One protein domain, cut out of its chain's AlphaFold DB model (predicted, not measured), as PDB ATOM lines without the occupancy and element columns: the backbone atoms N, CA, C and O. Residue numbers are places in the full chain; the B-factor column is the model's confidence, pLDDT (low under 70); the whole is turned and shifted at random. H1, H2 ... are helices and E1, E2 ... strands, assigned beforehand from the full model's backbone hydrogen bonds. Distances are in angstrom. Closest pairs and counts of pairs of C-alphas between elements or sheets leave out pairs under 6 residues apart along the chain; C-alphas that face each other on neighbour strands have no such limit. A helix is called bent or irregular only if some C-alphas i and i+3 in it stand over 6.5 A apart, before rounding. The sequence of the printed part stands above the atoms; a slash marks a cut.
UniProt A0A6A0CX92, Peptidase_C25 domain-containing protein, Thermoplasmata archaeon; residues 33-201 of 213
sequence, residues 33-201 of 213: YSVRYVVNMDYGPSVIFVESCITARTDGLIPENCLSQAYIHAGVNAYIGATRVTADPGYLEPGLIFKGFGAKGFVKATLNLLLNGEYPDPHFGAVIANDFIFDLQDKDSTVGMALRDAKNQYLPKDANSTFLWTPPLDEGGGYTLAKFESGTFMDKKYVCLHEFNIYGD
ATOM      1  N   TYR A  33      24.798  55.536  96.881       71.25
ATOM      2  CA  TYR A  33      24.786  54.625  98.019       71.25
ATOM      3  C   TYR A  33      23.865  55.224  99.096       71.25
ATOM      4  O   TYR A  33      24.221  56.137  99.834       71.25
ATOM      5  N   SER A  34      22.608  54.783  99.129       82.25
ATOM      6  CA  SER A  34      21.601  55.262 100.082       82.25
ATOM      7  C   SER A  34      20.716  54.108 100.519       82.25
ATOM      8  O   SER A  34      20.399  53.222  99.725       82.25
ATOM      9  N   VAL A  35      20.261  54.159 101.771       85.62
ATOM     10  CA  VAL A  35      19.416  53.122 102.379       85.62
ATOM     11  C   VAL A  35      18.160  52.845 101.545       85.62
ATOM     12  O   VAL A  35      17.755  51.696 101.389       85.62
ATOM     13  N   ARG A  36      17.592  53.880 100.908       83.81
ATOM     14  CA  ARG A  36      16.398  53.746 100.059       83.81
ATOM     15  C   ARG A  36      16.616  52.851  98.837       83.81
ATOM     16  O   ARG A  36      15.661  52.233  98.379       83.81
ATOM     17  N   TYR A  37      17.830  52.807  98.295       80.12
ATOM     18  CA  TYR A  37      18.139  51.941  97.157       80.12
ATOM     19  C   TYR A  37      18.427  50.505  97.601       80.12
ATOM     20  O   TYR A  37      18.121  49.579  96.863       80.12
ATOM     21  N   VAL A  38      18.944  50.324  98.817       82.31
ATOM     22  CA  VAL A  38      19.390  49.028  99.354       82.31
ATOM     23  C   VAL A  38      18.246  48.200  99.944       82.31
ATOM     24  O   VAL A  38      18.296  46.980  99.877       82.31
ATOM     25  N   VAL A  39      17.188  48.835 100.465       71.81
ATOM     26  CA  VAL A  39      16.090  48.154 101.191       71.81
ATOM     27  C   VAL A  39      15.378  47.042 100.400       71.81
ATOM     28  O   VAL A  39      14.775  46.162 101.002       71.81
ATOM     29  N   ASN A  40      15.450  47.068  99.066       74.50
ATOM     30  CA  ASN A  40      14.831  46.070  98.185       74.50
ATOM     31  C   ASN A  40      15.859  45.262  97.373       74.50
ATOM     32  O   ASN A  40      15.497  44.645  96.372       74.50
ATOM     33  N   MET A  41      17.138  45.318  97.743       81.69
ATOM     34  CA  MET A  41      18.201  44.558  97.091       81.69
ATOM     35  C   MET A  41      18.548  43.326  97.923       81.69
ATOM     36  O   MET A  41      18.526  43.380  99.148       81.69
ATOM     37  N   ASP A  42      18.892  42.235  97.245       84.62
ATOM     38  CA  ASP A  42      19.480  41.044  97.856       84.62
ATOM     39  C   ASP A  42      20.925  40.943  97.366       84.62
ATOM     40  O   ASP A  42      21.178  40.664  96.190       84.62
ATOM     41  N   TYR A  43      21.872  41.287  98.238       82.31
ATOM     42  CA  TYR A  43      23.295  41.334  97.900       82.31
ATOM     43  C   TYR A  43      23.975  39.965  98.000       82.31
ATOM     44  O   TYR A  43      25.081  39.809  97.477       82.31
ATOM     45  N   GLY A  44      23.337  38.980  98.644       82.25
ATOM     46  CA  GLY A  44      23.964  37.702  98.968       82.25
ATOM     47  C   GLY A  44      25.264  37.843  99.783       82.25
ATOM     48  O   GLY A  44      25.687  38.957 100.128       82.25
ATOM     49  N   PRO A  45      25.938  36.718 100.087       83.69
ATOM     50  CA  PRO A  45      27.143  36.729 100.905       83.69
ATOM     51  C   PRO A  45      28.271  37.471 100.189       83.69
ATOM     52  O   PRO A  45      28.863  36.985  99.226       83.69
ATOM     53  N   SER A  46      28.546  38.683 100.658       90.31
ATOM     54  CA  SER A  46      29.481  39.617 100.036       90.31
ATOM     55  C   SER A  46      30.188  40.483 101.077       90.31
ATOM     56  O   SER A  46      29.788  40.552 102.243       90.31
ATOM     57  N   VAL A  47      31.264  41.136 100.645       93.56
ATOM     58  CA  VAL A  47      32.034  42.090 101.445       93.56
ATOM     59  C   VAL A  47      32.000  43.432 100.738       93.56
ATOM     60  O   VAL A  47      32.227  43.503  99.531       93.56
ATOM     61  N   ILE A  48      31.735  44.500 101.482       92.62
ATOM     62  CA  ILE A  48      31.739  45.864 100.954       92.62
ATOM     63  C   ILE A  48      32.697  46.734 101.762       92.62
ATOM     64  O   ILE A  48      32.657  46.754 102.990       92.62
ATOM     65  N   PHE A  49      33.545  47.476 101.057       93.50
ATOM     66  CA  PHE A  49      34.386  48.518 101.633       93.50
ATOM     67  C   PHE A  49      33.953  49.856 101.044       93.50
ATOM     68  O   PHE A  49      34.014  50.053  99.830       93.50
ATOM     69  N   VAL A  50      33.519  50.780 101.896       90.81
ATOM     70  CA  VAL A  50      33.097  52.119 101.489       90.81
ATOM     71  C   VAL A  50      34.053  53.151 102.066       90.81
ATOM     72  O   VAL A  50      33.973  53.526 103.237       90.81
ATOM     73  N   GLU A  51      34.942  53.635 101.207       87.88
ATOM     74  CA  GLU A  51      35.795  54.790 101.474       87.88
ATOM     75  C   GLU A  51      34.959  56.058 101.259       87.88
ATOM     76  O   GLU A  51      34.769  56.532 100.145       87.88
ATOM     77  N   SER A  52      34.306  56.513 102.328       84.31
ATOM     78  CA  SER A  52      33.594  57.787 102.369       84.31
ATOM     79  C   SER A  52      33.242  58.151 103.812       84.31
ATOM     80  O   SER A  52      33.323  57.325 104.721       84.31
ATOM     81  N   CYS A  53      32.833  59.399 104.035       87.75
ATOM     82  CA  CYS A  53      32.534  59.924 105.361       87.75
ATOM     83  C   CYS A  53      31.291  59.257 105.954       87.75
ATOM     84  O   CYS A  53      30.244  59.226 105.311       87.75
ATOM     85  N   ILE A  54      31.362  58.863 107.231       89.25
ATOM     86  CA  ILE A  54      30.186  58.586 108.079       89.25
ATOM     87  C   ILE A  54      29.351  57.374 107.600       89.25
ATOM     88  O   ILE A  54      28.333  57.031 108.197       89.25
ATOM     89  N   THR A  55      29.789  56.651 106.572       91.81
ATOM     90  CA  THR A  55      29.047  55.536 105.959       91.81
ATOM     91  C   THR A  55      28.846  54.349 106.898       91.81
ATOM     92  O   THR A  55      27.890  53.586 106.761       91.81
ATOM     93  N   ALA A  56      29.704  54.235 107.908       93.25
ATOM     94  CA  ALA A  56      29.630  53.244 108.970       93.25
ATOM     95  C   ALA A  56      29.019  53.788 110.270       93.25
ATOM     96  O   ALA A  56      28.977  53.078 111.268       93.25
ATOM     97  N   ARG A  57      28.554  55.038 110.317       92.44
ATOM     98  CA  ARG A  57      28.031  55.603 111.561       92.44
ATOM     99  C   ARG A  57      26.721  54.936 111.971       92.44
ATOM    100  O   ARG A  57      25.779  54.846 111.191       92.44
ATOM    101  N   THR A  58      26.674  54.534 113.235       91.94
ATOM    102  CA  THR A  58      25.490  53.950 113.883       91.94
ATOM    103  C   THR A  58      25.038  54.754 115.101       91.94
ATOM    104  O   THR A  58      23.883  54.667 115.505       91.94
ATOM    105  N   ASP A  59      25.915  55.585 115.674       90.62
ATOM    106  CA  ASP A  59      25.577  56.456 116.797       90.62
ATOM    107  C   ASP A  59      24.772  57.689 116.352       90.62
ATOM    108  O   ASP A  59      25.140  58.373 115.395       90.62
ATOM    109  N   GLY A  60      23.691  57.997 117.076       86.44
ATOM    110  CA  GLY A  60      22.879  59.199 116.849       86.44
ATOM    111  C   GLY A  60      21.984  59.157 115.603       86.44
ATOM    112  O   GLY A  60      21.418  60.185 115.239       86.44
ATOM    113  N   LEU A  61      21.849  57.993 114.964       87.31
ATOM    114  CA  LEU A  61      20.947  57.742 113.840       87.31
ATOM    115  C   LEU A  61      19.947  56.646 114.218       87.31
ATOM    116  O   LEU A  61      20.261  55.751 115.001       87.31
ATOM    117  N   ILE A  62      18.739  56.711 113.656       88.12
ATOM    118  CA  ILE A  62      17.814  55.576 113.731       88.12
ATOM    119  C   ILE A  62      18.384  54.410 112.903       88.12
ATOM    120  O   ILE A  62      18.965  54.678 111.844       88.12
ATOM    121  N   PRO A  63      18.244  53.146 113.344       82.75
ATOM    122  CA  PRO A  63      18.840  51.991 112.666       82.75
ATOM    123  C   PRO A  63      18.512  51.902 111.170       82.75
ATOM    124  O   PRO A  63      19.373  51.549 110.370       82.75
ATOM    125  N   GLU A  64      17.303  52.300 110.777       83.56
ATOM    126  CA  GLU A  64      16.812  52.290 109.395       83.56
ATOM    127  C   GLU A  64      17.503  53.328 108.504       83.56
ATOM    128  O   GLU A  64      17.430  53.238 107.285       83.56
ATOM    129  N   ASN A  65      18.179  54.316 109.094       88.00
ATOM    130  CA  ASN A  65      18.960  55.321 108.375       88.00
ATOM    131  C   ASN A  65      20.466  55.028 108.409       88.00
ATOM    132  O   ASN A  65      21.246  55.762 107.798       88.00
ATOM    133  N   CYS A  66      20.893  53.971 109.104       91.38
ATOM    134  CA  CYS A  66      22.290  53.564 109.149       91.38
ATOM    135  C   CYS A  66      22.642  52.798 107.871       91.38
ATOM    136  O   CYS A  66      22.203  51.665 107.670       91.38
ATOM    137  N   LEU A  67      23.471  53.402 107.014       91.56
ATOM    138  CA  LEU A  67      23.847  52.824 105.722       91.56
ATOM    139  C   LEU A  67      24.489  51.441 105.874       91.56
ATOM    140  O   LEU A  67      24.036  50.497 105.235       91.56
ATOM    141  N   SER A  68      25.487  51.310 106.752       92.44
ATOM    142  CA  SER A  68      26.134  50.023 107.027       92.44
ATOM    143  C   SER A  68      25.136  48.934 107.412       92.44
ATOM    144  O   SER A  68      25.201  47.827 106.887       92.44
ATOM    145  N   GLN A  69      24.168  49.264 108.270       92.25
ATOM    146  CA  GLN A  69      23.167  48.306 108.729       92.25
ATOM    147  C   GLN A  69      22.214  47.922 107.599       92.25
ATOM    148  O   GLN A  69      21.938  46.743 107.426       92.25
ATOM    149  N   ALA A  70      21.785  48.872 106.765       91.44
ATOM    150  CA  ALA A  70      20.951  48.565 105.605       91.44
ATOM    151  C   ALA A  70      21.597  47.519 104.679       91.44
ATOM    152  O   ALA A  70      20.920  46.591 104.248       91.44
ATOM    153  N   TYR A  71      22.904  47.626 104.424       91.69
ATOM    154  CA  TYR A  71      23.637  46.644 103.618       91.69
ATOM    155  C   TYR A  71      23.769  45.280 104.306       91.69
ATOM    156  O   TYR A  71      23.547  44.261 103.657       91.69
ATOM    157  N   ILE A  72      24.073  45.246 105.607       91.69
ATOM    158  CA  ILE A  72      24.121  43.987 106.372       91.69
ATOM    159  C   ILE A  72      22.757  43.283 106.342       91.69
ATOM    160  O   ILE A  72      22.670  42.090 106.063       91.69
ATOM    161  N   HIS A  73      21.671  44.028 106.554       90.31
ATOM    162  CA  HIS A  73      20.311  43.493 106.496       90.31
ATOM    163  C   HIS A  73      19.887  43.062 105.081       90.31
ATOM    164  O   HIS A  73      19.035  42.187 104.951       90.31
ATOM    165  N   ALA A  74      20.492  43.633 104.037       89.56
ATOM    166  CA  ALA A  74      20.306  43.231 102.642       89.56
ATOM    167  C   ALA A  74      21.158  42.009 102.229       89.56
ATOM    168  O   ALA A  74      21.176  41.647 101.053       89.56
ATOM    169  N   GLY A  75      21.872  41.379 103.172       90.06
ATOM    170  CA  GLY A  75      22.579  40.109 102.966       90.06
ATOM    171  C   GLY A  75      24.105  40.198 102.928       90.06
ATOM    172  O   GLY A  75      24.759  39.161 102.866       90.06
ATOM    173  N   VAL A  76      24.694  41.398 103.003       92.62
ATOM    174  CA  VAL A  76      26.156  41.565 103.045       92.62
ATOM    175  C   VAL A  76      26.721  40.942 104.332       92.62
ATOM    176  O   VAL A  76      26.253  41.236 105.429       92.62
ATOM    177  N   ASN A  77      27.771  40.122 104.217       94.19
ATOM    178  CA  ASN A  77      28.404  39.443 105.355       94.19
ATOM    179  C   ASN A  77      29.302  40.372 106.172       94.19
ATOM    180  O   ASN A  77      29.394  40.219 107.391       94.19
ATOM    181  N   ALA A  78      29.983  41.307 105.505       95.69
ATOM    182  CA  ALA A  78      30.822  42.293 106.166       95.69
ATOM    183  C   ALA A  78      30.808  43.649 105.449       95.69
ATOM    184  O   ALA A  78      31.023  43.743 104.241       95.69
ATOM    185  N   TYR A  79      30.590  44.707 106.227       95.19
ATOM    186  CA  TYR A  79      30.599  46.098 105.800       95.19
ATOM    187  C   TYR A  79      31.726  46.848 106.498       95.19
ATOM    188  O   TYR A  79      31.763  46.910 107.727       95.19
ATOM    189  N   ILE A  80      32.605  47.471 105.719       96.75
ATOM    190  CA  ILE A  80      33.693  48.308 106.207       96.75
ATOM    191  C   ILE A  80      33.451  49.746 105.768       96.75
ATOM    192  O   ILE A  80      33.216  50.012 104.591       96.75
ATOM    193  N   GLY A  81      33.524  50.687 106.703       94.25
ATOM    194  CA  GLY A  81      33.415  52.111 106.387       94.25
ATOM    195  C   GLY A  81      33.856  53.005 107.535       94.25
ATOM    196  O   GLY A  81      34.128  52.520 108.640       94.25
ATOM    197  N   ALA A  82      33.888  54.315 107.288       92.69
ATOM    198  CA  ALA A  82      34.268  55.303 108.292       92.69
ATOM    199  C   ALA A  82      33.091  55.672 109.210       92.69
ATOM    200  O   ALA A  82      32.000  56.026 108.755       92.69
ATOM    201  N   THR A  83      33.297  55.629 110.527       91.31
ATOM    202  CA  THR A  83      32.295  56.095 111.511       91.31
ATOM    203  C   THR A  83      32.311  57.613 111.695       91.31
ATOM    204  O   THR A  83      31.398  58.187 112.300       91.31
ATOM    205  N   ARG A  84      33.355  58.278 111.195       87.62
ATOM    206  CA  ARG A  84      33.588  59.721 111.290       87.62
ATOM    207  C   ARG A  84      33.856  60.302 109.901       87.62
ATOM    208  O   ARG A  84      33.701  59.624 108.886       87.62
ATOM    209  N   VAL A  85      34.126  61.601 109.867       81.44
ATOM    210  CA  VAL A  85      34.506  62.306 108.641       81.44
ATOM    211  C   VAL A  85      35.888  61.808 108.227       81.44
ATOM    212  O   VAL A  85      36.847  62.086 108.948       81.44
ATOM    213  N   THR A  86      35.958  61.113 107.087       71.56
ATOM    214  CA  THR A  86      37.230  60.677 106.498       71.56
ATOM    215  C   THR A  86      37.986  61.872 105.953       71.56
ATOM    216  O   THR A  86      37.408  62.816 105.400       71.56
ATOM    217  N   ALA A  87      39.301  61.830 106.124       66.12
ATOM    218  CA  ALA A  87      40.191  62.696 105.384       66.12
ATOM    219  C   ALA A  87      40.339  62.119 103.971       66.12
ATOM    220  O   ALA A  87      41.225  61.313 103.708       66.12
ATOM    221  N   ASP A  88      39.461  62.532 103.062       58.31
ATOM    222  CA  ASP A  88      39.627  62.245 101.640       58.31
ATOM    223  C   ASP A  88      40.643  63.249 101.068       58.31
ATOM    224  O   ASP A  88      40.529  64.459 101.339       58.31
ATOM    225  N   PRO A  89      41.673  62.814 100.318       50.41
ATOM    226  CA  PRO A  89      42.486  63.741  99.560       50.41
ATOM    227  C   PRO A  89      41.565  64.515  98.619       50.41
ATOM    228  O   PRO A  89      41.130  64.013  97.586       50.41
ATOM    229  N   GLY A  90      41.314  65.788  98.925       46.50
ATOM    230  CA  GLY A  90      40.890  66.731  97.902       46.50
ATOM    231  C   GLY A  90      41.926  66.649  96.784       46.50
ATOM    232  O   GLY A  90      43.033  67.146  96.961       46.50
ATOM    233  N   TYR A  91      41.594  65.931  95.703       46.56
ATOM    234  CA  TYR A  91      42.476  65.508  94.613       46.56
ATOM    235  C   TYR A  91      43.135  66.690  93.918       46.56
ATOM    236  O   TYR A  91      42.732  67.116  92.839       46.56
ATOM    237  N   LEU A  92      44.146  67.251  94.553       47.16
ATOM    238  CA  LEU A  92      44.828  68.443  94.112       47.16
ATOM    239  C   LEU A  92      46.300  68.215  94.420       47.16
ATOM    240  O   LEU A  92      46.839  68.748  95.391       47.16
ATOM    241  N   GLU A  93      46.962  67.431  93.558       46.12
ATOM    242  CA  GLU A  93      48.400  67.626  93.348       46.12
ATOM    243  C   GLU A  93      48.628  69.149  93.263       46.12
ATOM    244  O   GLU A  93      47.876  69.829  92.548       46.12
ATOM    245  N   PRO A  94      49.596  69.718  94.000       42.50
ATOM    246  CA  PRO A  94      49.772  71.160  94.067       42.50
ATOM    247  C   PRO A  94      49.986  71.728  92.657       42.50
ATOM    248  O   PRO A  94      51.035  71.566  92.033       42.50
ATOM    249  N   GLY A  95      48.952  72.384  92.128       38.50
ATOM    250  CA  GLY A  95      49.019  73.075  90.849       38.50
ATOM    251  C   GLY A  95      50.040  74.208  90.929       38.50
ATOM    252  O   GLY A  95      49.968  75.044  91.825       38.50
ATOM    253  N   LEU A  96      50.984  74.251  89.982       39.91
ATOM    254  CA  LEU A  96      52.026  75.289  89.934       39.91
ATOM    255  C   LEU A  96      51.472  76.701  89.661       39.91
ATOM    256  O   LEU A  96      52.136  77.677  89.988       39.91
ATOM    257  N   ILE A  97      50.294  76.811  89.035       39.66
ATOM    258  CA  ILE A  97      49.722  78.092  88.574       39.66
ATOM    259  C   ILE A  97      48.481  78.475  89.397       39.66
ATOM    260  O   ILE A  97      48.355  79.620  89.814       39.66
ATOM    261  N   PHE A  98      47.611  77.509  89.708       40.25
ATOM    262  CA  PHE A  98      46.493  77.672  90.640       40.25
ATOM    263  C   PHE A  98      46.509  76.518  91.643       40.25
ATOM    264  O   PHE A  98      46.252  75.365  91.284       40.25
ATOM    265  N   LYS A  99      46.831  76.825  92.904       45.62
ATOM    266  CA  LYS A  99      46.697  75.874  94.011       45.62
ATOM    267  C   LYS A  99      45.226  75.465  94.099       45.62
ATOM    268  O   LYS A  99      44.364  76.323  94.247       45.62
ATOM    269  N   GLY A 100      44.946  74.176  93.942       46.41
ATOM    270  CA  GLY A 100      43.584  73.653  93.999       46.41
ATOM    271  C   GLY A 100      42.838  73.515  92.666       46.41
ATOM    272  O   GLY A 100      41.649  73.213  92.682       46.41
ATOM    273  N   PHE A 101      43.509  73.646  91.513       45.47
ATOM    274  CA  PHE A 101      42.933  73.261  90.215       45.47
ATOM    275  C   PHE A 101      43.543  71.940  89.708       45.47
ATOM    276  O   PHE A 101      44.663  71.902  89.197       45.47
ATOM    277  N   GLY A 102      42.795  70.840  89.846       54.00
ATOM    278  CA  GLY A 102      43.258  69.462  89.609       54.00
ATOM    279  C   GLY A 102      43.468  69.067  88.143       54.00
ATOM    280  O   GLY A 102      43.821  67.926  87.865       54.00
ATOM    281  N   ALA A 103      43.285  69.983  87.188       58.69
ATOM    282  CA  ALA A 103      43.405  69.682  85.760       58.69
ATOM    283  C   ALA A 103      44.803  69.183  85.365       58.69
ATOM    284  O   ALA A 103      44.924  68.278  84.547       58.69
ATOM    285  N   LYS A 104      45.867  69.717  85.976       59.09
ATOM    286  CA  LYS A 104      47.236  69.259  85.695       59.09
ATOM    287  C   LYS A 104      47.507  67.867  86.270       59.09
ATOM    288  O   LYS A 104      48.078  67.046  85.562       59.09
ATOM    289  N   GLY A 105      47.070  67.600  87.504       62.84
ATOM    290  CA  GLY A 105      47.162  66.267  88.105       62.84
ATOM    291  C   GLY A 105      46.362  65.237  87.307       62.84
ATOM    292  O   GLY A 105      46.851  64.147  87.040       62.84
ATOM    293  N   PHE A 106      45.187  65.627  86.805       64.31
ATOM    294  CA  PHE A 106      44.391  64.812  85.892       64.31
ATOM    295  C   PHE A 106      45.124  64.527  84.574       64.31
ATOM    296  O   PHE A 106      45.222  63.371  84.176       64.31
ATOM    297  N   VAL A 107      45.677  65.547  83.906       69.25
ATOM    298  CA  VAL A 107      46.424  65.364  82.647       69.25
ATOM    299  C   VAL A 107      47.669  64.507  82.863       69.25
ATOM    300  O   VAL A 107      47.914  63.599  82.079       69.25
ATOM    301  N   LYS A 108      48.430  64.740  83.937       70.38
ATOM    302  CA  LYS A 108      49.619  63.951  84.279       70.38
ATOM    303  C   LYS A 108      49.260  62.495  84.576       70.38
ATOM    304  O   LYS A 108      49.877  61.610  84.003       70.38
ATOM    305  N   ALA A 109      48.241  62.243  85.398       68.19
ATOM    306  CA  ALA A 109      47.756  60.890  85.663       68.19
ATOM    307  C   ALA A 109      47.239  60.211  84.384       68.19
ATOM    308  O   ALA A 109      47.495  59.034  84.164       68.19
ATOM    309  N   THR A 110      46.566  60.963  83.508       70.38
ATOM    310  CA  THR A 110      46.090  60.456  82.213       70.38
ATOM    311  C   THR A 110      47.260  60.095  81.299       70.38
ATOM    312  O   THR A 110      47.247  59.030  80.694       70.38
ATOM    313  N   LEU A 111      48.286  60.943  81.209       76.56
ATOM    314  CA  LEU A 111      49.485  60.669  80.415       76.56
ATOM    315  C   LEU A 111      50.283  59.495  80.984       76.56
ATOM    316  O   LEU A 111      50.679  58.630  80.214       76.56
ATOM    317  N   ASN A 112      50.471  59.421  82.302       76.06
ATOM    318  CA  ASN A 112      51.150  58.296  82.948       76.06
ATOM    319  C   ASN A 112      50.406  56.979  82.709       76.06
ATOM    320  O   ASN A 112      51.035  55.978  82.385       76.06
ATOM    321  N   LEU A 113      49.073  56.983  82.769       77.75
ATOM    322  CA  LEU A 113      48.293  55.805  82.410       77.75
ATOM    323  C   LEU A 113      48.470  55.444  80.928       77.75
ATOM    324  O   LEU A 113      48.710  54.286  80.604       77.75
ATOM    325  N   LEU A 114      48.334  56.417  80.024       79.12
ATOM    326  CA  LEU A 114      48.380  56.169  78.580       79.12
ATOM    327  C   LEU A 114      49.767  55.737  78.091       79.12
ATOM    328  O   LEU A 114      49.854  54.956  77.149       79.12
ATOM    329  N   LEU A 115      50.832  56.269  78.692       85.25
ATOM    330  CA  LEU A 115      52.210  56.049  78.254       85.25
ATOM    331  C   LEU A 115      52.907  54.933  79.037       85.25
ATOM    332  O   LEU A 115      53.652  54.164  78.437       85.25
ATOM    333  N   ASN A 116      52.652  54.826  80.345       81.44
ATOM    334  CA  ASN A 116      53.367  53.910  81.239       81.44
ATOM    335  C   ASN A 116      52.456  52.839  81.864       81.44
ATOM    336  O   ASN A 116      52.957  51.913  82.492       81.44
ATOM    337  N   GLY A 117      51.129  52.950  81.730       79.44
ATOM    338  CA  GLY A 117      50.179  52.064  82.414       79.44
ATOM    339  C   GLY A 117      50.113  52.276  83.931       79.44
ATOM    340  O   GLY A 117      49.557  51.440  84.639       79.44
ATOM    341  N   GLU A 118      50.672  53.375  84.441       74.94
ATOM    342  CA  GLU A 118      50.808  53.628  85.876       74.94
ATOM    343  C   GLU A 118      49.606  54.401  86.425       74.94
ATOM    344  O   GLU A 118      49.251  55.481  85.935       74.94
ATOM    345  N   TYR A 119      48.993  53.853  87.475       71.00
ATOM    346  CA  TYR A 119      47.945  54.530  88.229       71.00
ATOM    347  C   TYR A 119      48.552  55.457  89.293       71.00
ATOM    348  O   TYR A 119      49.638  55.194  89.800       71.00
ATOM    349  N   PRO A 120      47.861  56.552  89.641       71.94
ATOM    350  CA  PRO A 120      48.291  57.447  90.710       71.94
ATOM    351  C   PRO A 120      48.216  56.766  92.077       71.94
ATOM    352  O   PRO A 120      47.257  56.042  92.353       71.94
ATOM    353  N   ASP A 121      49.185  57.080  92.935       76.69
ATOM    354  CA  ASP A 121      49.291  56.493  94.269       76.69
ATOM    355  C   ASP A 121      48.052  56.801  95.135       76.69
ATOM    356  O   ASP A 121      47.555  57.939  95.139       76.69
ATOM    357  N   PRO A 122      47.521  55.804  95.866       80.44
ATOM    358  CA  PRO A 122      46.465  56.022  96.841       80.44
ATOM    359  C   PRO A 122      47.014  56.710  98.098       80.44
ATOM    360  O   PRO A 122      48.155  56.492  98.500       80.44
ATOM    361  N   HIS A 123      46.162  57.492  98.760       84.69
ATOM    362  CA  HIS A 123      46.444  58.131 100.050       84.69
ATOM    363  C   HIS A 123      45.276  57.910 101.017       84.69
ATOM    364  O   HIS A 123      44.160  57.624 100.577       84.69
ATOM    365  N   PHE A 124      45.519  58.050 102.323       86.88
ATOM    366  CA  PHE A 124      44.488  57.922 103.361       86.88
ATOM    367  C   PHE A 124      43.695  56.606 103.298       86.88
ATOM    368  O   PHE A 124      44.293  55.533 103.187       86.88
ATOM    369  N   GLY A 125      42.361  56.673 103.392       88.25
ATOM    370  CA  GLY A 125      41.475  55.515 103.413       88.25
ATOM    371  C   GLY A 125      41.636  54.632 102.181       88.25
ATOM    372  O   GLY A 125      41.518  53.415 102.291       88.25
ATOM    373  N   ALA A 126      42.021  55.208 101.036       88.38
ATOM    374  CA  ALA A 126      42.290  54.444  99.825       88.38
ATOM    375  C   ALA A 126      43.500  53.507  99.972       88.38
ATOM    376  O   ALA A 126      43.496  52.439  99.372       88.38
ATOM    377  N   VAL A 127      44.512  53.845 100.786       91.31
ATOM    378  CA  VAL A 127      45.649  52.941 101.064       91.31
ATOM    379  C   VAL A 127      45.169  51.720 101.842       91.31
ATOM    380  O   VAL A 127      45.497  50.594 101.480       91.31
ATOM    381  N   ILE A 128      44.348  51.944 102.875       94.19
ATOM    382  CA  ILE A 128      43.760  50.868 103.685       94.19
ATOM    383  C   ILE A 128      42.849  49.999 102.815       94.19
ATOM    384  O   ILE A 128      42.955  48.777 102.861       94.19
ATOM    385  N   ALA A 129      41.986  50.615 102.004       93.12
ATOM    386  CA  ALA A 129      41.081  49.911 101.100       93.12
ATOM    387  C   ALA A 129      41.844  49.053 100.085       93.12
ATOM    388  O   ALA A 129      41.487  47.903  99.856       93.12
ATOM    389  N   ASN A 130      42.910  49.603  99.499       92.56
ATOM    390  CA  ASN A 130      43.723  48.921  98.503       92.56
ATOM    391  C   ASN A 130      44.418  47.688  99.091       92.56
ATOM    392  O   ASN A 130      44.300  46.595  98.547       92.56
ATOM    393  N   ASP A 131      45.081  47.848 100.239       94.75
ATOM    394  CA  ASP A 131      45.731  46.735 100.934       94.75
ATOM    395  C   ASP A 131      44.719  45.677 101.378       94.75
ATOM    396  O   ASP A 131      44.980  44.491 101.237       94.75
ATOM    397  N   PHE A 132      43.555  46.097 101.875       95.69
ATOM    398  CA  PHE A 132      42.474  45.199 102.265       95.69
ATOM    399  C   PHE A 132      41.963  44.359 101.085       95.69
ATOM    400  O   PHE A 132      41.833  43.144 101.211       95.69
ATOM    401  N   ILE A 133      41.682  44.996  99.943       92.75
ATOM    402  CA  ILE A 133      41.168  44.318  98.745       92.75
ATOM    403  C   ILE A 133      42.211  43.347  98.191       92.75
ATOM    404  O   ILE A 133      41.862  42.212  97.882       92.75
ATOM    405  N   PHE A 134      43.476  43.764  98.092       92.12
ATOM    406  CA  PHE A 134      44.539  42.890  97.599       92.12
ATOM    407  C   PHE A 134      44.850  41.746  98.561       92.12
ATOM    408  O   PHE A 134      45.106  40.635  98.111       92.12
ATOM    409  N   ASP A 135      44.777  41.969  99.875       93.38
ATOM    410  CA  ASP A 135      44.928  40.891 100.852       93.38
ATOM    411  C   ASP A 135      43.830  39.836 100.674       93.38
ATOM    412  O   ASP A 135      44.149  38.660 100.535       93.38
ATOM    413  N   LEU A 136      42.569  40.265 100.553       91.38
ATOM    414  CA  LEU A 136      41.451  39.367 100.270       91.38
ATOM    415  C   LEU A 136      41.523  38.707  98.896       91.38
ATOM    416  O   LEU A 136      40.923  37.659  98.731       91.38
ATOM    417  N   GLN A 137      42.133  39.335  97.890       89.62
ATOM    418  CA  GLN A 137      42.213  38.795  96.530       89.62
ATOM    419  C   GLN A 137      43.331  37.761  96.404       89.62
ATOM    420  O   GLN A 137      43.125  36.679  95.857       89.62
ATOM    421  N   ASP A 138      44.516  38.111  96.896       88.75
ATOM    422  CA  ASP A 138      45.752  37.382  96.631       88.75
ATOM    423  C   ASP A 138      46.088  36.376  97.737       88.75
ATOM    424  O   ASP A 138      46.996  35.558  97.572       88.75
ATOM    425  N   LYS A 139      45.390  36.431  98.879       86.50
ATOM    426  CA  LYS A 139      45.630  35.557 100.029       86.50
ATOM    427  C   LYS A 139      44.343  34.900 100.510       86.50
ATOM    428  O   LYS A 139      43.244  35.414 100.335       86.50
ATOM    429  N   ASP A 140      44.516  33.757 101.156       87.56
ATOM    430  CA  ASP A 140      43.478  33.096 101.941       87.56
ATOM    431  C   ASP A 140      43.364  33.804 103.305       87.56
ATOM    432  O   ASP A 140      44.023  33.435 104.284       87.56
ATOM    433  N   SER A 141      42.634  34.924 103.339       91.44
ATOM    434  CA  SER A 141      42.467  35.728 104.546       91.44
ATOM    435  C   SER A 141      41.012  36.083 104.834       91.44
ATOM    436  O   SER A 141      40.203  36.407 103.968       91.44
ATOM    437  N   THR A 142      40.678  36.054 106.123       95.19
ATOM    438  CA  THR A 142      39.383  36.539 106.603       95.19
ATOM    439  C   THR A 142      39.315  38.062 106.519       95.19
ATOM    440  O   THR A 142      40.328  38.752 106.662       95.19
ATOM    441  N   VAL A 143      38.105  38.608 106.391       95.75
ATOM    442  CA  VAL A 143      37.855  40.059 106.363       95.75
ATOM    443  C   VAL A 143      38.516  40.786 107.542       95.75
ATOM    444  O   VAL A 143      39.099  41.859 107.381       95.75
ATOM    445  N   GLY A 144      38.463  40.201 108.738       96.94
ATOM    446  CA  GLY A 144      39.080  40.759 109.936       96.94
ATOM    447  C   GLY A 144      40.606  40.773 109.875       96.94
ATOM    448  O   GLY A 144      41.218  41.767 110.269       96.94
ATOM    449  N   MET A 145      41.224  39.701 109.368       96.75
ATOM    450  CA  MET A 145      42.677  39.635 109.181       96.75
ATOM    451  C   MET A 145      43.144  40.645 108.136       96.75
ATOM    452  O   MET A 145      44.032  41.443 108.438       96.75
ATOM    453  N   ALA A 146      42.484  40.678 106.977       96.44
ATOM    454  CA  ALA A 146      42.796  41.602 105.895       96.44
ATOM    455  C   ALA A 146      42.737  43.061 106.366       96.44
ATOM    456  O   ALA A 146      43.676  43.828 106.148       96.44
ATOM    457  N   LEU A 147      41.674  43.459 107.082       97.25
ATOM    458  CA  LEU A 147      41.561  44.845 107.542       97.25
ATOM    459  C   LEU A 147      42.597  45.170 108.618       97.25
ATOM    460  O   LEU A 147      43.194  46.247 108.593       97.25
ATOM    461  N   ARG A 148      42.818  44.263 109.576       96.38
ATOM    462  CA  ARG A 148      43.842  44.442 110.613       96.38
ATOM    463  C   ARG A 148      45.211  44.666 109.975       96.38
ATOM    464  O   ARG A 148      45.920  45.592 110.367       96.38
ATOM    465  N   ASP A 149      45.572  43.839 109.003       96.56
ATOM    466  CA  ASP A 149      46.891  43.878 108.380       96.56
ATOM    467  C   ASP A 149      47.049  45.110 107.483       96.56
ATOM    468  O   ASP A 149      48.066  45.798 107.591       96.56
ATOM    469  N   ALA A 150      46.012  45.495 106.731       96.19
ATOM    470  CA  ALA A 150      45.973  46.766 106.006       96.19
ATOM    471  C   ALA A 150      46.191  47.973 106.938       96.19
ATOM    472  O   ALA A 150      47.018  48.847 106.673       96.19
ATOM    473  N   LYS A 151      45.516  47.998 108.094       95.31
ATOM    474  CA  LYS A 151      45.683  49.056 109.105       95.31
ATOM    475  C   LYS A 151      47.096  49.070 109.701       95.31
ATOM    476  O   LYS A 151      47.664  50.142 109.890       95.31
ATOM    477  N   ASN A 152      47.695  47.905 109.943       95.44
ATOM    478  CA  ASN A 152      49.069  47.802 110.446       95.44
ATOM    479  C   ASN A 152      50.112  48.332 109.445       95.44
ATOM    480  O   ASN A 152      51.135  48.876 109.857       95.44
ATOM    481  N   GLN A 153      49.857  48.194 108.139       95.06
ATOM    482  CA  GLN A 153      50.754  48.666 107.078       95.06
ATOM    483  C   GLN A 153      50.519  50.130 106.675       95.06
ATOM    484  O   GLN A 153      51.381  50.734 106.036       95.06
ATOM    485  N   TYR A 154      49.387  50.721 107.070       94.44
ATOM    486  CA  TYR A 154      48.969  52.051 106.629       94.44
ATOM    487  C   TYR A 154      49.972  53.163 106.971       94.44
ATOM    488  O   TYR A 154      50.450  53.865 106.079       94.44
ATOM    489  N   LEU A 155      50.318  53.333 108.254       92.44
ATOM    490  CA  LEU A 155      51.195  54.431 108.676       92.44
ATOM    491  C   LEU A 155      52.591  54.351 108.037       92.44
ATOM    492  O   LEU A 155      53.035  55.372 107.519       92.44
ATOM    493  N   PRO A 156      53.282  53.193 107.989       93.19
ATOM    494  CA  PRO A 156      54.550  53.081 107.266       93.19
ATOM    495  C   PRO A 156      54.486  53.529 105.797       93.19
ATOM    496  O   PRO A 156      55.457  54.099 105.302       93.19
ATOM    497  N   LYS A 157      53.357  53.297 105.114       91.44
ATOM    498  CA  LYS A 157      53.162  53.654 103.700       91.44
ATOM    499  C   LYS A 157      52.853  55.132 103.504       91.44
ATOM    500  O   LYS A 157      53.443  55.773 102.639       91.44
ATOM    501  N   ASP A 158      51.942  55.679 104.304       88.94
ATOM    502  CA  ASP A 158      51.380  57.001 104.037       88.94
ATOM    503  C   ASP A 158      51.932  58.092 104.963       88.94
ATOM    504  O   ASP A 158      51.791  59.259 104.641       88.94
ATOM    505  N   ALA A 159      52.620  57.793 106.074       88.31
ATOM    506  CA  ALA A 159      53.087  58.795 107.051       88.31
ATOM    507  C   ALA A 159      53.839  59.983 106.423       88.31
ATOM    508  O   ALA A 159      53.580  61.139 106.771       88.31
ATOM    509  N   ASN A 160      54.718  59.703 105.460       86.81
ATOM    510  CA  ASN A 160      55.592  60.696 104.833       86.81
ATOM    511  C   ASN A 160      54.969  61.400 103.616       86.81
ATOM    512  O   ASN A 160      55.572  62.337 103.093       86.81
ATOM    513  N   SER A 161      53.781  60.983 103.159       81.25
ATOM    514  CA  SER A 161      53.100  61.648 102.046       81.25
ATOM    515  C   SER A 161      52.719  63.083 102.423       81.25
ATOM    516  O   SER A 161      52.394  63.379 103.578       81.25
ATOM    517  N   THR A 162      52.773  63.993 101.452       76.06
ATOM    518  CA  THR A 162      52.345  65.382 101.647       76.06
ATOM    519  C   THR A 162      51.180  65.687 100.732       76.06
ATOM    520  O   THR A 162      51.158  65.261  99.579       76.06
ATOM    521  N   PHE A 163      50.208  66.428 101.242       69.31
ATOM    522  CA  PHE A 163      49.025  66.801 100.479       69.31
ATOM    523  C   PHE A 163      48.656  68.250 100.745       69.31
ATOM    524  O   PHE A 163      49.117  68.862 101.707       69.31
ATOM    525  N   LEU A 164      47.864  68.819  99.842       67.12
ATOM    526  CA  LEU A 164      47.341  70.168  99.974       67.12
ATOM    527  C   LEU A 164      46.067  70.112 100.815       67.12
ATOM    528  O   LEU A 164      45.059  69.565 100.373       67.12
ATOM    529  N   TRP A 165      46.105  70.672 102.018       63.72
ATOM    530  CA  TRP A 165      44.931  70.725 102.878       63.72
ATOM    531  C   TRP A 165      44.191  72.050 102.706       63.72
ATOM    532  O   TRP A 165      44.803  73.107 102.527       63.72
ATOM    533  N   THR A 166      42.860  71.983 102.779       60.50
ATOM    534  CA  THR A 166      42.007  73.166 102.917       60.50
ATOM    535  C   THR A 166      41.614  73.280 104.391       60.50
ATOM    536  O   THR A 166      40.828  72.456 104.859       60.50
ATOM    537  N   PRO A 167      42.180  74.240 105.146       55.41
ATOM    538  CA  PRO A 167      41.826  74.448 106.543       55.41
ATOM    539  C   PRO A 167      40.312  74.623 106.757       55.41
ATOM    540  O   PRO A 167      39.617  75.094 105.849       55.41
ATOM    541  N   PRO A 168      39.800  74.260 107.949       55.06
ATOM    542  CA  PRO A 168      38.408  74.511 108.309       55.06
ATOM    543  C   PRO A 168      38.075  76.011 108.248       55.06
ATOM    544  O   PRO A 168      38.963  76.866 108.287       55.06
ATOM    545  N   LEU A 169      36.781  76.321 108.138       47.59
ATOM    546  CA  LEU A 169      36.275  77.693 108.234       47.59
ATOM    547  C   LEU A 169      36.681  78.298 109.588       47.59
ATOM    548  O   LEU A 169      36.644  77.604 110.603       47.59
ATOM    549  N   ASP A 170      37.063  79.575 109.583       49.00
ATOM    550  CA  ASP A 170      37.361  80.339 110.798       49.00
ATOM    551  C   ASP A 170      36.145  80.334 111.750       49.00
ATOM    552  O   ASP A 170      35.000  80.510 111.316       49.00
ATOM    553  N   GLU A 171      36.413  80.156 113.047       50.97
ATOM    554  CA  GLU A 171      35.456  80.248 114.156       50.97
ATOM    555  C   GLU A 171      34.682  81.589 114.170       50.97
ATOM    556  O   GLU A 171      33.583  81.661 114.716       50.97
ATOM    557  N   GLY A 172      35.215  82.637 113.529       51.19
ATOM    558  CA  GLY A 172      34.661  83.994 113.461       51.19
ATOM    559  C   GLY A 172      33.650  84.292 112.344       51.19
ATOM    560  O   GLY A 172      33.136  85.410 112.288       51.19
ATOM    561  N   GLY A 173      33.315  83.330 111.478       43.84
ATOM    562  CA  GLY A 173      32.210  83.470 110.525       43.84
ATOM    563  C   GLY A 173      32.624  83.513 109.056       43.84
ATOM    564  O   GLY A 173      33.090  84.520 108.534       43.84
ATOM    565  N   GLY A 174      32.336  82.414 108.356       47.38
ATOM    566  CA  GLY A 174      32.026  82.398 106.922       47.38
ATOM    567  C   GLY A 174      33.175  82.568 105.925       47.38
ATOM    568  O   GLY A 174      32.956  82.299 104.745       47.38
ATOM    569  N   TYR A 175      34.380  82.951 106.349       47.66
ATOM    570  CA  TYR A 175      35.523  83.122 105.449       47.66
ATOM    571  C   TYR A 175      36.649  82.143 105.789       47.66
ATOM    572  O   TYR A 175      37.131  82.077 106.917       47.66
ATOM    573  N   THR A 176      37.112  81.386 104.795       49.47
ATOM    574  CA  THR A 176      38.350  80.613 104.897       49.47
ATOM    575  C   THR A 176      39.529  81.590 104.800       49.47
ATOM    576  O   THR A 176      39.965  81.939 103.707       49.47
ATOM    577  N   LEU A 177      40.098  82.017 105.935       48.22
ATOM    578  CA  LEU A 177      41.407  82.717 105.992       48.22
ATOM    579  C   LEU A 177      42.597  81.807 105.608       48.22
ATOM    580  O   LEU A 177      43.770  82.177 105.669       48.22
ATOM    581  N   ALA A 178      42.265  80.592 105.206       51.16
ATOM    582  CA  ALA A 178      43.106  79.466 104.918       51.16
ATOM    583  C   ALA A 178      43.973  79.666 103.670       51.16
ATOM    584  O   ALA A 178      43.504  79.566 102.534       51.16
ATOM    585  N   LYS A 179      45.279  79.861 103.866       55.56
ATOM    586  CA  LYS A 179      46.244  79.557 102.808       55.56
ATOM    587  C   LYS A 179      46.232  78.043 102.606       55.56
ATOM    588  O   LYS A 179      46.257  77.295 103.574       55.56
ATOM    589  N   PHE A 180      46.199  77.590 101.355       59.34
ATOM    590  CA  PHE A 180      46.446  76.185 101.055       59.34
ATOM    591  C   PHE A 180      47.835  75.802 101.577       59.34
ATOM    592  O   PHE A 180      48.852  76.282 101.053       59.34
ATOM    593  N   GLU A 181      47.857  74.968 102.611       62.84
ATOM    594  CA  GLU A 181      49.071  74.499 103.263       62.84
ATOM    595  C   GLU A 181      49.365  73.072 102.817       62.84
ATOM    596  O   GLU A 181      48.484  72.211 102.774       62.84
ATOM    597  N   SER A 182      50.618  72.845 102.432       69.25
ATOM    598  CA  SER A 182      51.127  71.514 102.136       69.25
ATOM    599  C   SER A 182      51.879  71.010 103.352       69.25
ATOM    600  O   SER A 182      52.750  71.701 103.876       69.25
ATOM    601  N   GLY A 183      51.552  69.804 103.787       73.50
ATOM    602  CA  GLY A 183      52.128  69.201 104.976       73.50
ATOM    603  C   GLY A 183      51.846  67.709 105.017       73.50
ATOM    604  O   GLY A 183      51.165  67.172 104.143       73.50
ATOM    605  N   THR A 184      52.398  67.038 106.024       78.94
ATOM    606  CA  THR A 184      52.170  65.605 106.250       78.94
ATOM    607  C   THR A 184      50.894  65.329 107.037       78.94
ATOM    608  O   THR A 184      50.335  64.251 106.879       78.94
ATOM    609  N   PHE A 185      50.440  66.282 107.868       80.94
ATOM    610  CA  PHE A 185      49.184  66.230 108.639       80.94
ATOM    611  C   PHE A 185      48.956  64.870 109.329       80.94
ATOM    612  O   PHE A 185      47.993  64.142 109.069       80.94
ATOM    613  N   MET A 186      49.906  64.502 110.195       84.62
ATOM    614  CA  MET A 186      49.930  63.203 110.874       84.62
ATOM    615  C   MET A 186      48.698  62.960 111.754       84.62
ATOM    616  O   MET A 186      48.255  61.826 111.896       84.62
ATOM    617  N   ASP A 187      48.124  64.021 112.316       83.00
ATOM    618  CA  ASP A 187      46.878  63.984 113.077       83.00
ATOM    619  C   ASP A 187      45.724  63.403 112.246       83.00
ATOM    620  O   ASP A 187      44.965  62.568 112.734       83.00
ATOM    621  N   LYS A 188      45.626  63.772 110.964       80.75
ATOM    622  CA  LYS A 188      44.588  63.268 110.055       80.75
ATOM    623  C   LYS A 188      44.818  61.818 109.665       80.75
ATOM    624  O   LYS A 188      43.877  61.030 109.677       80.75
ATOM    625  N   LYS A 189      46.069  61.444 109.397       86.56
ATOM    626  CA  LYS A 189      46.438  60.044 109.130       86.56
ATOM    627  C   LYS A 189      46.157  59.165 110.346       86.56
ATOM    628  O   LYS A 189      45.638  58.062 110.218       86.56
ATOM    629  N   TYR A 190      46.413  59.675 111.546       87.56
ATOM    630  CA  TYR A 190      46.072  58.966 112.771       87.56
ATOM    631  C   TYR A 190      44.558  58.747 112.916       87.56
ATOM    632  O   TYR A 190      44.141  57.657 113.292       87.56
ATOM    633  N   VAL A 191      43.724  59.734 112.572       87.75
ATOM    634  CA  VAL A 191      42.257  59.563 112.563       87.75
ATOM    635  C   VAL A 191      41.817  58.526 111.523       87.75
ATOM    636  O   VAL A 191      41.029  57.644 111.861       87.75
ATOM    637  N   CYS A 192      42.382  58.575 110.312       87.62
ATOM    638  CA  CYS A 192      42.128  57.605 109.239       87.62
ATOM    639  C   CYS A 192      42.363  56.156 109.697       87.62
ATOM    640  O   CYS A 192      41.559  55.261 109.437       87.62
ATOM    641  N   LEU A 193      43.413  55.918 110.489       89.75
ATOM    642  CA  LEU A 193      43.679  54.594 111.049       89.75
ATOM    643  C   LEU A 193      42.523  54.071 111.924       89.75
ATOM    644  O   LEU A 193      42.301  52.866 111.992       89.75
ATOM    645  N   HIS A 194      41.769  54.929 112.608       91.12
ATOM    646  CA  HIS A 194      40.760  54.496 113.588       91.12
ATOM    647  C   HIS A 194      39.321  54.561 113.085       91.12
ATOM    648  O   HIS A 194      38.436  53.951 113.686       91.12
ATOM    649  N   GLU A 195      39.058  55.270 111.993       90.75
ATOM    650  CA  GLU A 195      37.682  55.500 111.552       90.75
ATOM    651  C   GLU A 195      37.058  54.315 110.814       90.75
ATOM    652  O   GLU A 195      35.845  54.112 110.938       90.75
ATOM    653  N   PHE A 196      37.864  53.510 110.112       93.88
ATOM    654  CA  PHE A 196      37.396  52.327 109.389       93.88
ATOM    655  C   PHE A 196      37.115  51.168 110.345       93.88
ATOM    656  O   PHE A 196      38.030  50.612 110.968       93.88
ATOM    657  N   ASN A 197      35.831  50.819 110.442       94.38
ATOM    658  CA  ASN A 197      35.294  49.782 111.318       94.38
ATOM    659  C   ASN A 197      34.556  48.712 110.508       94.38
ATOM    660  O   ASN A 197      33.987  49.019 109.462       94.38
ATOM    661  N   ILE A 198      34.553  47.476 111.019       95.75
ATOM    662  CA  ILE A 198      33.822  46.338 110.443       95.75
ATOM    663  C   ILE A 198      32.484  46.190 111.166       95.75
ATOM    664  O   ILE A 198      32.444  46.128 112.394       95.75
ATOM    665  N   TYR A 199      31.412  46.053 110.394       95.50
ATOM    666  CA  TYR A 199      30.143  45.473 110.821       95.50
ATOM    667  C   TYR A 199      29.943  44.141 110.104       95.50
ATOM    668  O   TYR A 199      30.244  44.052 108.919       95.50
ATOM    669  N   GLY A 200      29.433  43.124 110.796       94.06
ATOM    670  CA  GLY A 200      29.290  41.770 110.253       94.06
ATOM    671  C   GLY A 200      30.324  40.795 110.821       94.06
ATOM    672  O   GLY A 200      30.825  41.010 111.924       94.06
ATOM    673  N   ASP A 201      30.611  39.718 110.091       94.50
ATOM    674  CA  ASP A 201      31.490  38.641 110.560       94.50
ATOM    675  C   ASP A 201      32.963  38.887 110.170       94.50
ATOM    676  O   ASP A 201      33.318  38.753 108.996       94.50
TER     677      ASP A 201
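Overview. This is residues 33 to 201 of the 213 residues of the protein "Peptidase_C25 domain-containing protein" of Thermoplasmata archaeon (UniProt A0A6A0CX92). A small sheet, E1 E2 E5, is the middle layer of a three-layer body, with H4 and H5 over one face, H2 over the other, and little H1 packed on H2. H6 leads from this sheet to a looser end, where E3 and E4 form a small hairpin with a long loop, and H3 lies off the body, apart from that hairpin. The printed part has 169 residues, with six named helices and five named strands in the order H1 E1 H2 E2 H3 H4 H5 E3 E4 H6 E5; its class is mixed, helices and strands. The larger sheet runs E1 E2 E5 and is mixed; E3 and E4 are antiparallel. The whole is only just compact, close to loose, with a radius of gyration of the C-alphas of 18.1 A and spans of 49 by 46 by 29 A.

Arrangement. Start at E2, residues 78 to 82, the inner strand. E1, residues 47 to 50, is its parallel neighbour, with N 48 and O 78 at 2.9 A; E5, residues 196 to 200, is its antiparallel neighbour, with N 79 and O 199 at 2.8 A. H2, residues 67 to 73, is over E2 at a height of 8.8 A over the sheet; E1, H2 and E2 make a strand-helix-strand unit, two parallel strands joined through a helix, with a right-handed crossover. On the opposite face, H4, residues 125 to 138, and H5, residues 143 to 158, touch at a steep tilt of 49 degrees, opposite ways, closest at the C-alphas of Asp 131 and Ala 150, 5.1 A. H5 is irregular, C-alphas 152 and 155 being 7.2 A apart, with a kink of 32 degrees near residue 152. With residues 151 to 158 alone it touches H6, residues 186 to 195, closest at the C-alphas of Lys 151 and Leu 193, 6.2 A; H6 only grazes the sheet. H1, residues 35 to 38, touches H2, the closest C-alphas being those of Val 35 and Leu 67, 5.6 A. Look at the hairpin E3, residues 163 to 165, and E4, residues 181 to 183, for N 165 and O 181 at 2.9 A. H3, residues 103 to 116, touches no helix. Every O i to N i+4 pair is within hydrogen-bond range in H2, H3 and H4; H5 has 10 of 12, H6 5 of 6, and H1 is too short for such a pair.

Along the chain. Find C-alpha 35 at (19.416, 53.122, 102.379), where H1 begins. H3 runs 19.2 A, H4 19.8 A, H5 21.8 A and H6 14.5 A; E2 runs 13.6 A. E5 ends at C-alpha 200, at (29.290, 41.770, 110.253).

Size, cuts and confidence. The C-alphas of Asp 140 and Gly 172 are farthest apart, 52.9 A. The printed part has no cut. The links E1 to H2, E2 to H3 and E3 to E4 are long. Look for pLDDT under 70 at residues 87 to 107, 109 and 163 to 182.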